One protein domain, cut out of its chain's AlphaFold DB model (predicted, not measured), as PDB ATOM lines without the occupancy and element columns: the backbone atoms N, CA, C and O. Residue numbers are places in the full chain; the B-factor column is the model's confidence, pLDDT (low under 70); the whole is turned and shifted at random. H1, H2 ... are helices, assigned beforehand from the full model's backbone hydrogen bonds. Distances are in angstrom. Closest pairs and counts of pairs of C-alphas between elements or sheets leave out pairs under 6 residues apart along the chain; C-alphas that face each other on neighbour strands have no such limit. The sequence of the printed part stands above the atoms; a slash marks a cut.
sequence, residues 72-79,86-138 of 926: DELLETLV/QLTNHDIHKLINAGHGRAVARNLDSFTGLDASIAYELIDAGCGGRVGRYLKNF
ATOM      1  N   ASP A  72      42.650 -14.291  10.239       81.75
ATOM      2  CA  ASP A  72      41.951 -14.901  11.375       81.75
ATOM      3  C   ASP A  72      40.487 -15.250  11.037       81.75
ATOM      4  O   ASP A  72      40.032 -16.344  11.363       81.75
ATOM      5  N   GLU A  73      39.769 -14.391  10.303       80.88
ATOM      6  CA  GLU A  73      38.396 -14.668   9.830       80.88
ATOM      7  C   GLU A  73      38.356 -15.830   8.818       80.88
ATOM      8  O   GLU A  73      37.449 -16.668   8.848       80.88
ATOM      9  N   LEU A  74      39.364 -15.928   7.944       84.06
ATOM     10  CA  LEU A  74      39.512 -17.055   7.015       84.06
ATOM     11  C   LEU A  74      39.845 -18.367   7.750       84.06
ATOM     12  O   LEU A  74      39.369 -19.429   7.348       84.06
ATOM     13  N   LEU A  75      40.617 -18.312   8.843       81.25
ATOM     14  CA  LEU A  75      40.895 -19.468   9.707       81.25
ATOM     15  C   LEU A  75      39.668 -19.926  10.495       81.25
ATOM     16  O   LEU A  75      39.430 -21.127  10.601       81.25
ATOM     17  N   GLU A  76      38.889 -18.993  11.043       81.19
ATOM     18  CA  GLU A  76      37.646 -19.313  11.748       81.19
ATOM     19  C   GLU A  76      36.632 -19.959  10.792       81.19
ATOM     20  O   GLU A  76      36.012 -20.968  11.131       81.19
ATOM     21  N   THR A  77      36.551 -19.460   9.556       82.00
ATOM     22  CA  THR A  77      35.743 -20.063   8.484       82.00
ATOM     23  C   THR A  77      36.226 -21.476   8.130       82.00
ATOM     24  O   THR A  77      35.414 -22.393   8.063       82.00
ATOM     25  N   LEU A  78      37.543 -21.687   7.990       81.06
ATOM     26  CA  LEU A  78      38.150 -22.996   7.688       81.06
ATOM     27  C   LEU A  78      37.855 -24.080   8.745       81.06
ATOM     28  O   LEU A  78      37.872 -25.265   8.422       81.06
ATOM     29  N   VAL A  79      37.649 -23.689  10.006       73.81
ATOM     30  CA  VAL A  79      37.471 -24.606  11.151       73.81
ATOM     31  C   VAL A  79      35.993 -24.752  11.559       73.81
ATOM     32  O   VAL A  79      35.654 -25.632  12.348       73.81
ATOM     33  N   GLN A  86      32.203 -20.968   1.139       70.25
ATOM     34  CA  GLN A  86      33.259 -21.785   0.556       70.25
ATOM     35  C   GLN A  86      34.480 -20.905   0.256       70.25
ATOM     36  O   GLN A  86      34.401 -20.014  -0.590       70.25
ATOM     37  N   LEU A  87      35.595 -21.156   0.950       82.44
ATOM     38  CA  LEU A  87      36.857 -20.436   0.748       82.44
ATOM     39  C   LEU A  87      37.337 -20.575  -0.702       82.44
ATOM     40  O   LEU A  87      37.341 -21.674  -1.259       82.44
ATOM     41  N   THR A  88      37.772 -19.468  -1.301       86.62
ATOM     42  CA  THR A  88      38.288 -19.455  -2.675       86.62
ATOM     43  C   THR A  88      39.780 -19.797  -2.721       86.62
ATOM     44  O   THR A  88      40.489 -19.720  -1.715       86.62
ATOM     45  N   ASN A  89      40.307 -20.091  -3.915       86.94
ATOM     46  CA  ASN A  89      41.751 -20.276  -4.115       86.94
ATOM     47  C   ASN A  89      42.571 -19.055  -3.649       86.94
ATOM     48  O   ASN A  89      43.667 -19.217  -3.114       86.94
ATOM     49  N   HIS A  90      42.026 -17.834  -3.763       86.94
ATOM     50  CA  HIS A  90      42.666 -16.617  -3.254       86.94
ATOM     51  C   HIS A  90      42.788 -16.618  -1.721       86.94
ATOM     52  O   HIS A  90      43.850 -16.306  -1.178       86.94
ATOM     53  N   ASP A  91      41.723 -17.016  -1.023       88.06
ATOM     54  CA  ASP A  91      41.693 -17.095   0.440       88.06
ATOM     55  C   ASP A  91      42.657 -18.167   0.957       88.06
ATOM     56  O   ASP A  91      43.395 -17.952   1.920       88.06
ATOM     57  N   ILE A  92      42.714 -19.308   0.268       87.75
ATOM     58  CA  ILE A  92      43.604 -20.419   0.610       87.75
ATOM     59  C   ILE A  92      45.073 -20.030   0.403       87.75
ATOM     60  O   ILE A  92      45.890 -20.256   1.299       87.75
ATOM     61  N   HIS A  93      45.415 -19.357  -0.700       88.00
ATOM     62  CA  HIS A  93      46.749 -18.778  -0.881       88.00
ATOM     63  C   HIS A  93      47.104 -17.785   0.236       88.00
ATOM     64  O   HIS A  93      48.228 -17.793   0.744       88.00
ATOM     65  N   LYS A  94      46.157 -16.946   0.672       87.81
ATOM     66  CA  LYS A  94      46.365 -15.995   1.775       87.81
ATOM     67  C   LYS A  94      46.641 -16.705   3.109       87.81
ATOM     68  O   LYS A  94      47.537 -16.289   3.843       87.81
ATOM     69  N   LEU A  95      45.937 -17.805   3.386       87.00
ATOM     70  CA  LEU A  95      46.167 -18.667   4.552       87.00
ATOM     71  C   LEU A  95      47.538 -19.361   4.513       87.00
ATOM     72  O   LEU A  95      48.242 -19.387   5.526       87.00
ATOM     73  N   ILE A  96      47.946 -19.903   3.361       86.31
ATOM     74  CA  ILE A  96      49.236 -20.598   3.226       86.31
ATOM     75  C   ILE A  96      50.406 -19.618   3.364       86.31
ATOM     76  O   ILE A  96      51.321 -19.885   4.143       86.31
ATOM     77  N   ASN A  97      50.339 -18.453   2.710       85.88
ATOM     78  CA  ASN A  97      51.360 -17.402   2.817       85.88
ATOM     79  C   ASN A  97      51.491 -16.824   4.242       85.88
ATOM     80  O   ASN A  97      52.565 -16.355   4.617       85.88
ATOM     81  N   ALA A  98      50.436 -16.893   5.059       84.94
ATOM     82  CA  ALA A  98      50.480 -16.557   6.483       84.94
ATOM     83  C   ALA A  98      51.030 -17.693   7.383       84.94
ATOM     84  O   ALA A  98      51.133 -17.525   8.595       84.94
ATOM     85  N   GLY A  99      51.413 -18.843   6.812       83.69
ATOM     86  CA  GLY A  99      51.991 -19.989   7.525       83.69
ATOM     87  C   GLY A  99      50.986 -21.074   7.933       83.69
ATOM     88  O   GLY A  99      51.372 -22.065   8.554       83.69
ATOM     89  N   HIS A 100      49.708 -20.951   7.562       86.38
ATOM     90  CA  HIS A 100      48.644 -21.865   8.002       86.38
ATOM     91  C   HIS A 100      48.406 -23.064   7.068       86.38
ATOM     92  O   HIS A 100      47.388 -23.748   7.184       86.38
ATOM     93  N   GLY A 101      49.361 -23.400   6.191       84.06
ATOM     94  CA  GLY A 101      49.238 -24.520   5.244       84.06
ATOM     95  C   GLY A 101      48.894 -25.871   5.890       84.06
ATOM     96  O   GLY A 101      48.128 -26.646   5.326       84.06
ATOM     97  N   ARG A 102      49.334 -26.132   7.131       83.56
ATOM     98  CA  ARG A 102      48.936 -27.342   7.886       83.56
ATOM     99  C   ARG A 102      47.454 -27.378   8.276       83.56
ATOM    100  O   ARG A 102      46.905 -28.468   8.411       83.56
ATOM    101  N   ALA A 103      46.816 -26.226   8.485       82.75
ATOM    102  CA  ALA A 103      45.381 -26.148   8.757       82.75
ATOM    103  C   ALA A 103      44.578 -26.381   7.469       82.75
ATOM    104  O   ALA A 103      43.633 -27.164   7.474       82.75
ATOM    105  N   VAL A 104      45.020 -25.794   6.351       85.56
ATOM    106  CA  VAL A 104      44.453 -26.050   5.015       85.56
ATOM    107  C   VAL A 104      44.558 -27.540   4.662       85.56
ATOM    108  O   VAL A 104      43.555 -28.175   4.358       85.56
ATOM    109  N   ALA A 105      45.742 -28.143   4.814       85.62
ATOM    110  CA  ALA A 105      45.993 -29.558   4.516       85.62
ATOM    111  C   ALA A 105      45.156 -30.553   5.348       85.62
ATOM    112  O   ALA A 105      44.974 -31.709   4.948       85.62
ATOM    113  N   ARG A 106      44.672 -30.139   6.527       84.94
ATOM    114  CA  ARG A 106      43.811 -30.973   7.379       84.94
ATOM    115  C   ARG A 106      42.382 -31.083   6.861       84.94
ATOM    116  O   ARG A 106      41.818 -32.156   7.041       84.94
ATOM    117  N   ASN A 107      41.888 -30.042   6.193       85.88
ATOM    118  CA  ASN A 107      40.522 -29.911   5.671       85.88
ATOM    119  C   ASN A 107      40.461 -30.072   4.136       85.88
ATOM    120  O   ASN A 107      39.551 -29.560   3.489       85.88
ATOM    121  N   LEU A 108      41.464 -30.721   3.523       87.00
ATOM    122  CA  LEU A 108      41.532 -30.893   2.063       87.00
ATOM    123  C   LEU A 108      40.352 -31.678   1.483       87.00
ATOM    124  O   LEU A 108      39.986 -31.450   0.335       87.00
ATOM    125  N   ASP A 109      39.762 -32.567   2.273       85.12
ATOM    126  CA  ASP A 109      38.542 -33.323   1.992       85.12
ATOM    127  C   ASP A 109      37.302 -32.443   1.783       85.12
ATOM    128  O   ASP A 109      36.445 -32.802   0.976       85.12
ATOM    129  N   SER A 110      37.243 -31.277   2.430       83.69
ATOM    130  CA  SER A 110      36.149 -30.302   2.301       83.69
ATOM    131  C   SER A 110      36.248 -29.414   1.052       83.69
ATOM    132  O   SER A 110      35.334 -28.635   0.777       83.69
ATOM    133  N   PHE A 111      37.336 -29.508   0.278       84.31
ATOM    134  CA  PHE A 111      37.556 -28.696  -0.921       84.31
ATOM    135  C   PHE A 111      37.375 -29.477  -2.224       84.31
ATOM    136  O   PHE A 111      37.689 -30.661  -2.321       84.31
ATOM    137  N   THR A 112      36.937 -28.773  -3.266       85.00
ATOM    138  CA  THR A 112      36.945 -29.234  -4.659       85.00
ATOM    139  C   THR A 112      37.338 -28.066  -5.567       85.00
ATOM    140  O   THR A 112      36.975 -26.925  -5.290       85.00
ATOM    141  N   GLY A 113      38.087 -28.331  -6.644       85.56
ATOM    142  CA  GLY A 113      38.496 -27.292  -7.602       85.56
ATOM    143  C   GLY A 113      39.667 -26.412  -7.147       85.56
ATOM    144  O   GLY A 113      39.733 -25.244  -7.530       85.56
ATOM    145  N   LEU A 114      40.573 -26.941  -6.317       90.44
ATOM    146  CA  LEU A 114      41.754 -26.196  -5.872       90.44
ATOM    147  C   LEU A 114      42.777 -26.016  -7.000       90.44
ATOM    148  O   LEU A 114      43.068 -26.962  -7.727       90.44
ATOM    149  N   ASP A 115      43.381 -24.837  -7.123       91.00
ATOM    150  CA  ASP A 115      44.393 -24.592  -8.160       91.00
ATOM    151  C   ASP A 115      45.712 -25.342  -7.876       91.00
ATOM    152  O   ASP A 115      46.130 -25.499  -6.727       91.00
ATOM    153  N   ALA A 116      46.407 -25.785  -8.930       89.12
ATOM    154  CA  ALA A 116      47.658 -26.554  -8.830       89.12
ATOM    155  C   ALA A 116      48.761 -25.871  -7.992       89.12
ATOM    156  O   ALA A 116      49.522 -26.543  -7.293       89.12
ATOM    157  N   SER A 117      48.810 -24.536  -7.993       90.88
ATOM    158  CA  SER A 117      49.709 -23.731  -7.155       90.88
ATOM    159  C   SER A 117      49.553 -24.036  -5.661       90.88
ATOM    160  O   SER A 117      50.549 -24.136  -4.949       90.88
ATOM    161  N   ILE A 118      48.323 -24.262  -5.189       91.62
ATOM    162  CA  ILE A 118      48.024 -24.613  -3.793       91.62
ATOM    163  C   ILE A 118      48.625 -25.980  -3.448       91.62
ATOM    164  O   ILE A 118      49.191 -26.151  -2.369       91.62
ATOM    165  N   ALA A 119      48.562 -26.954  -4.362       90.38
ATOM    166  CA  ALA A 119      49.170 -28.268  -4.154       90.38
ATOM    167  C   ALA A 119      50.694 -28.162  -3.973       90.38
ATOM    168  O   ALA A 119      51.258 -28.788  -3.073       90.38
ATOM    169  N   TYR A 120      51.351 -27.325  -4.784       90.81
ATOM    170  CA  TYR A 120      52.790 -27.075  -4.695       90.81
ATOM    171  C   TYR A 120      53.179 -26.358  -3.398       90.81
ATOM    172  O   TYR A 120      54.075 -26.833  -2.702       90.81
ATOM    173  N   GLU A 121      52.475 -25.287  -3.026       90.75
ATOM    174  CA  GLU A 121      52.717 -24.560  -1.771       90.75
ATOM    175  C   GLU A 121      52.503 -25.454  -0.534       90.75
ATOM    176  O   GLU A 121      53.259 -25.372   0.435       90.75
ATOM    177  N   LEU A 122      51.516 -26.357  -0.563       89.38
ATOM    178  CA  LEU A 122      51.281 -27.321   0.515       89.38
ATOM    179  C   LEU A 122      52.363 -28.409   0.595       89.38
ATOM    180  O   LEU A 122      52.715 -28.818   1.705       89.38
ATOM    181  N   ILE A 123      52.919 -28.874  -0.529       88.62
ATOM    182  CA  ILE A 123      54.078 -29.787  -0.516       88.62
ATOM    183  C   ILE A 123      55.301 -29.080   0.070       88.62
ATOM    184  O   ILE A 123      55.923 -29.621   0.984       88.62
ATOM    185  N   ASP A 124      55.590 -27.862  -0.389       86.62
ATOM    186  CA  ASP A 124      56.735 -27.070   0.066       86.62
ATOM    187  C   ASP A 124      56.596 -26.691   1.567       86.62
ATOM    188  O   ASP A 124      57.589 -26.602   2.289       86.62
ATOM    189  N   ALA A 125      55.363 -26.595   2.088       82.81
ATOM    190  CA  ALA A 125      55.041 -26.475   3.519       82.81
ATOM    191  C   ALA A 125      55.084 -27.808   4.316       82.81
ATOM    192  O   ALA A 125      54.657 -27.862   5.477       82.81
ATOM    193  N   GLY A 126      55.562 -28.904   3.717       83.88
ATOM    194  CA  GLY A 126      55.700 -30.217   4.360       83.88
ATOM    195  C   GLY A 126      54.380 -30.969   4.572       83.88
ATOM    196  O   GLY A 126      54.262 -31.755   5.513       83.88
ATOM    197  N   CYS A 127      53.363 -30.712   3.742       86.62
ATOM    198  CA  CYS A 127      52.049 -31.366   3.805       86.62
ATOM    199  C   CYS A 127      51.806 -32.366   2.656       86.62
ATOM    200  O   CYS A 127      50.665 -32.780   2.434       86.62
ATOM    201  N   GLY A 128      52.859 -32.794   1.945       84.75
ATOM    202  CA  GLY A 128      52.759 -33.614   0.729       84.75
ATOM    203  C   GLY A 128      51.936 -34.901   0.873       84.75
ATOM    204  O   GLY A 128      51.134 -35.216  -0.002       84.75
ATOM    205  N   GLY A 129      52.013 -35.589   2.018       83.31
ATOM    206  CA  GLY A 129      51.185 -36.777   2.281       83.31
ATOM    207  C   GLY A 129      49.671 -36.528   2.313       83.31
ATOM    208  O   GLY A 129      48.896 -37.424   1.983       83.31
ATOM    209  N   ARG A 130      49.229 -35.310   2.654       86.31
ATOM    210  CA  ARG A 130      47.816 -34.912   2.545       86.31
ATOM    211  C   ARG A 130      47.454 -34.504   1.116       86.31
ATOM    212  O   ARG A 130      46.379 -34.875   0.660       86.31
ATOM    213  N   VAL A 131      48.355 -33.820   0.406       88.00
ATOM    214  CA  VAL A 131      48.166 -33.444  -1.008       88.00
ATOM    215  C   VAL A 131      47.991 -34.686  -1.887       88.00
ATOM    216  O   VAL A 131      47.019 -34.763  -2.627       88.00
ATOM    217  N   GLY A 132      48.854 -35.700  -1.742       84.62
ATOM    218  CA  GLY A 132      48.743 -36.948  -2.504       84.62
ATOM    219  C   GLY A 132      47.448 -37.725  -2.229       84.62
ATOM    220  O   GLY A 132      46.804 -38.187  -3.163       84.62
ATOM    221  N   ARG A 133      46.996 -37.807  -0.966       85.50
ATOM    222  CA  ARG A 133      45.738 -38.496  -0.601       85.50
ATOM    223  C   ARG A 133      44.470 -37.807  -1.130       85.50
ATOM    224  O   ARG A 133      43.433 -38.455  -1.246       85.50
ATOM    225  N   TYR A 134      44.548 -36.515  -1.447       88.50
ATOM    226  CA  TYR A 134      43.434 -35.712  -1.958       88.50
ATOM    227  C   TYR A 134      43.730 -35.116  -3.343       88.50
ATOM    228  O   TYR A 134      43.202 -34.061  -3.684       88.50
ATOM    229  N   LEU A 135      44.538 -35.804  -4.164       87.69
ATOM    230  CA  LEU A 135      44.975 -35.335  -5.487       87.69
ATOM    231  C   LEU A 135      43.796 -34.889  -6.375       87.69
ATOM    232  O   LEU A 135      43.842 -33.835  -7.003       87.69
ATOM    233  N   LYS A 136      42.698 -35.656  -6.342       87.75
ATOM    234  CA  LYS A 136      41.443 -35.411  -7.079       87.75
ATOM    235  C   LYS A 136      40.711 -34.104  -6.722       87.75
ATOM    236  O   LYS A 136      39.797 -33.716  -7.444       87.75
ATOM    237  N   ASN A 137      41.052 -33.462  -5.601       89.62
ATOM    238  CA  ASN A 137      40.410 -32.222  -5.154       89.62
ATOM    239  C   ASN A 137      41.052 -30.978  -5.801       89.62
ATOM    240  O   ASN A 137      40.484 -29.885  -5.721       89.62
ATOM    241  N   PHE A 138      42.192 -31.149  -6.480       89.88
ATOM    242  CA  PHE A 138      42.881 -30.119  -7.250       89.88
ATOM    243  C   PHE A 138      42.554 -30.210  -8.749       89.88
ATOM    244  O   PHE A 138      42.270 -31.279  -9.287       89.88
TER     245      PHE A 138
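What this domain is: This is residues 72 to 79 and 86 to 138 of the 926 residues of an uncharacterized protein of Candidatus Saccharibacteria bacterium oral taxon 488 (UniProt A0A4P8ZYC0). Two short layers of helices cross: H2 and H4 lie side by side in one, and H1, H3 and H5 form a loose row in the other, with H3 over both H2 and H4. H1 is at one end beside H2, and H5 is at the other end beside H4. The printed part has 61 residues with five named helices, in the order H1 H2 H3 H4 H5, and no named strand; the class is all helix. It is compact, with a radius of gyration of the C-alphas of 10.1 A, and spans 27 by 20 by 17 A.

How they stand to each other: H2, residues 89 to 97, touches H4, residues 116 to 124, at a shallow tilt of 16 degrees, the same way; their closest C-alphas, of His 93 and Ile 118, are 6.6 A apart. H3, residues 101 to 106, touches H4 about perpendicular at 78 degrees, closest at the C-alphas of Gly 101 and Leu 122, 5.9 A. H3 also touches H2 at a steep tilt of 61 degrees, closest at the C-alphas of Leu 95 and Gly 101, 6.6 A. H5, residues 128 to 133, touches H4 at a steep tilt of 49 degrees, closest at the C-alphas of Ala 119 and Val 131, 6.1 A. H1, residues 72 to 79, only just touches H2, with 3 pairs of C-alphas within 8 A, the closest those of Leu 74 and Asp 91, 6.9 A. H1 is apart from H4 and H5. In H1, H2, H3 and H4 every O i to N i+4 pair is within hydrogen-bond range; in H5, 1 of 2 is.

Where its parts are: H4 is 12.7 A long, H2 12.2 A, H1 10.7 A, and H3 and H5 8.7 A each. H1 begins at C-alpha 72 (41.951, -14.901, 11.375), and H5 ends at C-alpha 133 (45.738, -38.496, -0.601).

The domain as a whole: The C-alphas farthest apart, of Asp 72 and Lys 136, are 27.6 A apart. Residues 80 to 85 are not printed, and C-alphas 79 and 86 are 11.7 A apart across this cut. Of the links printed whole, no link is long. The mean pLDDT of the printed part is 85.7, and no printed residue is under 70.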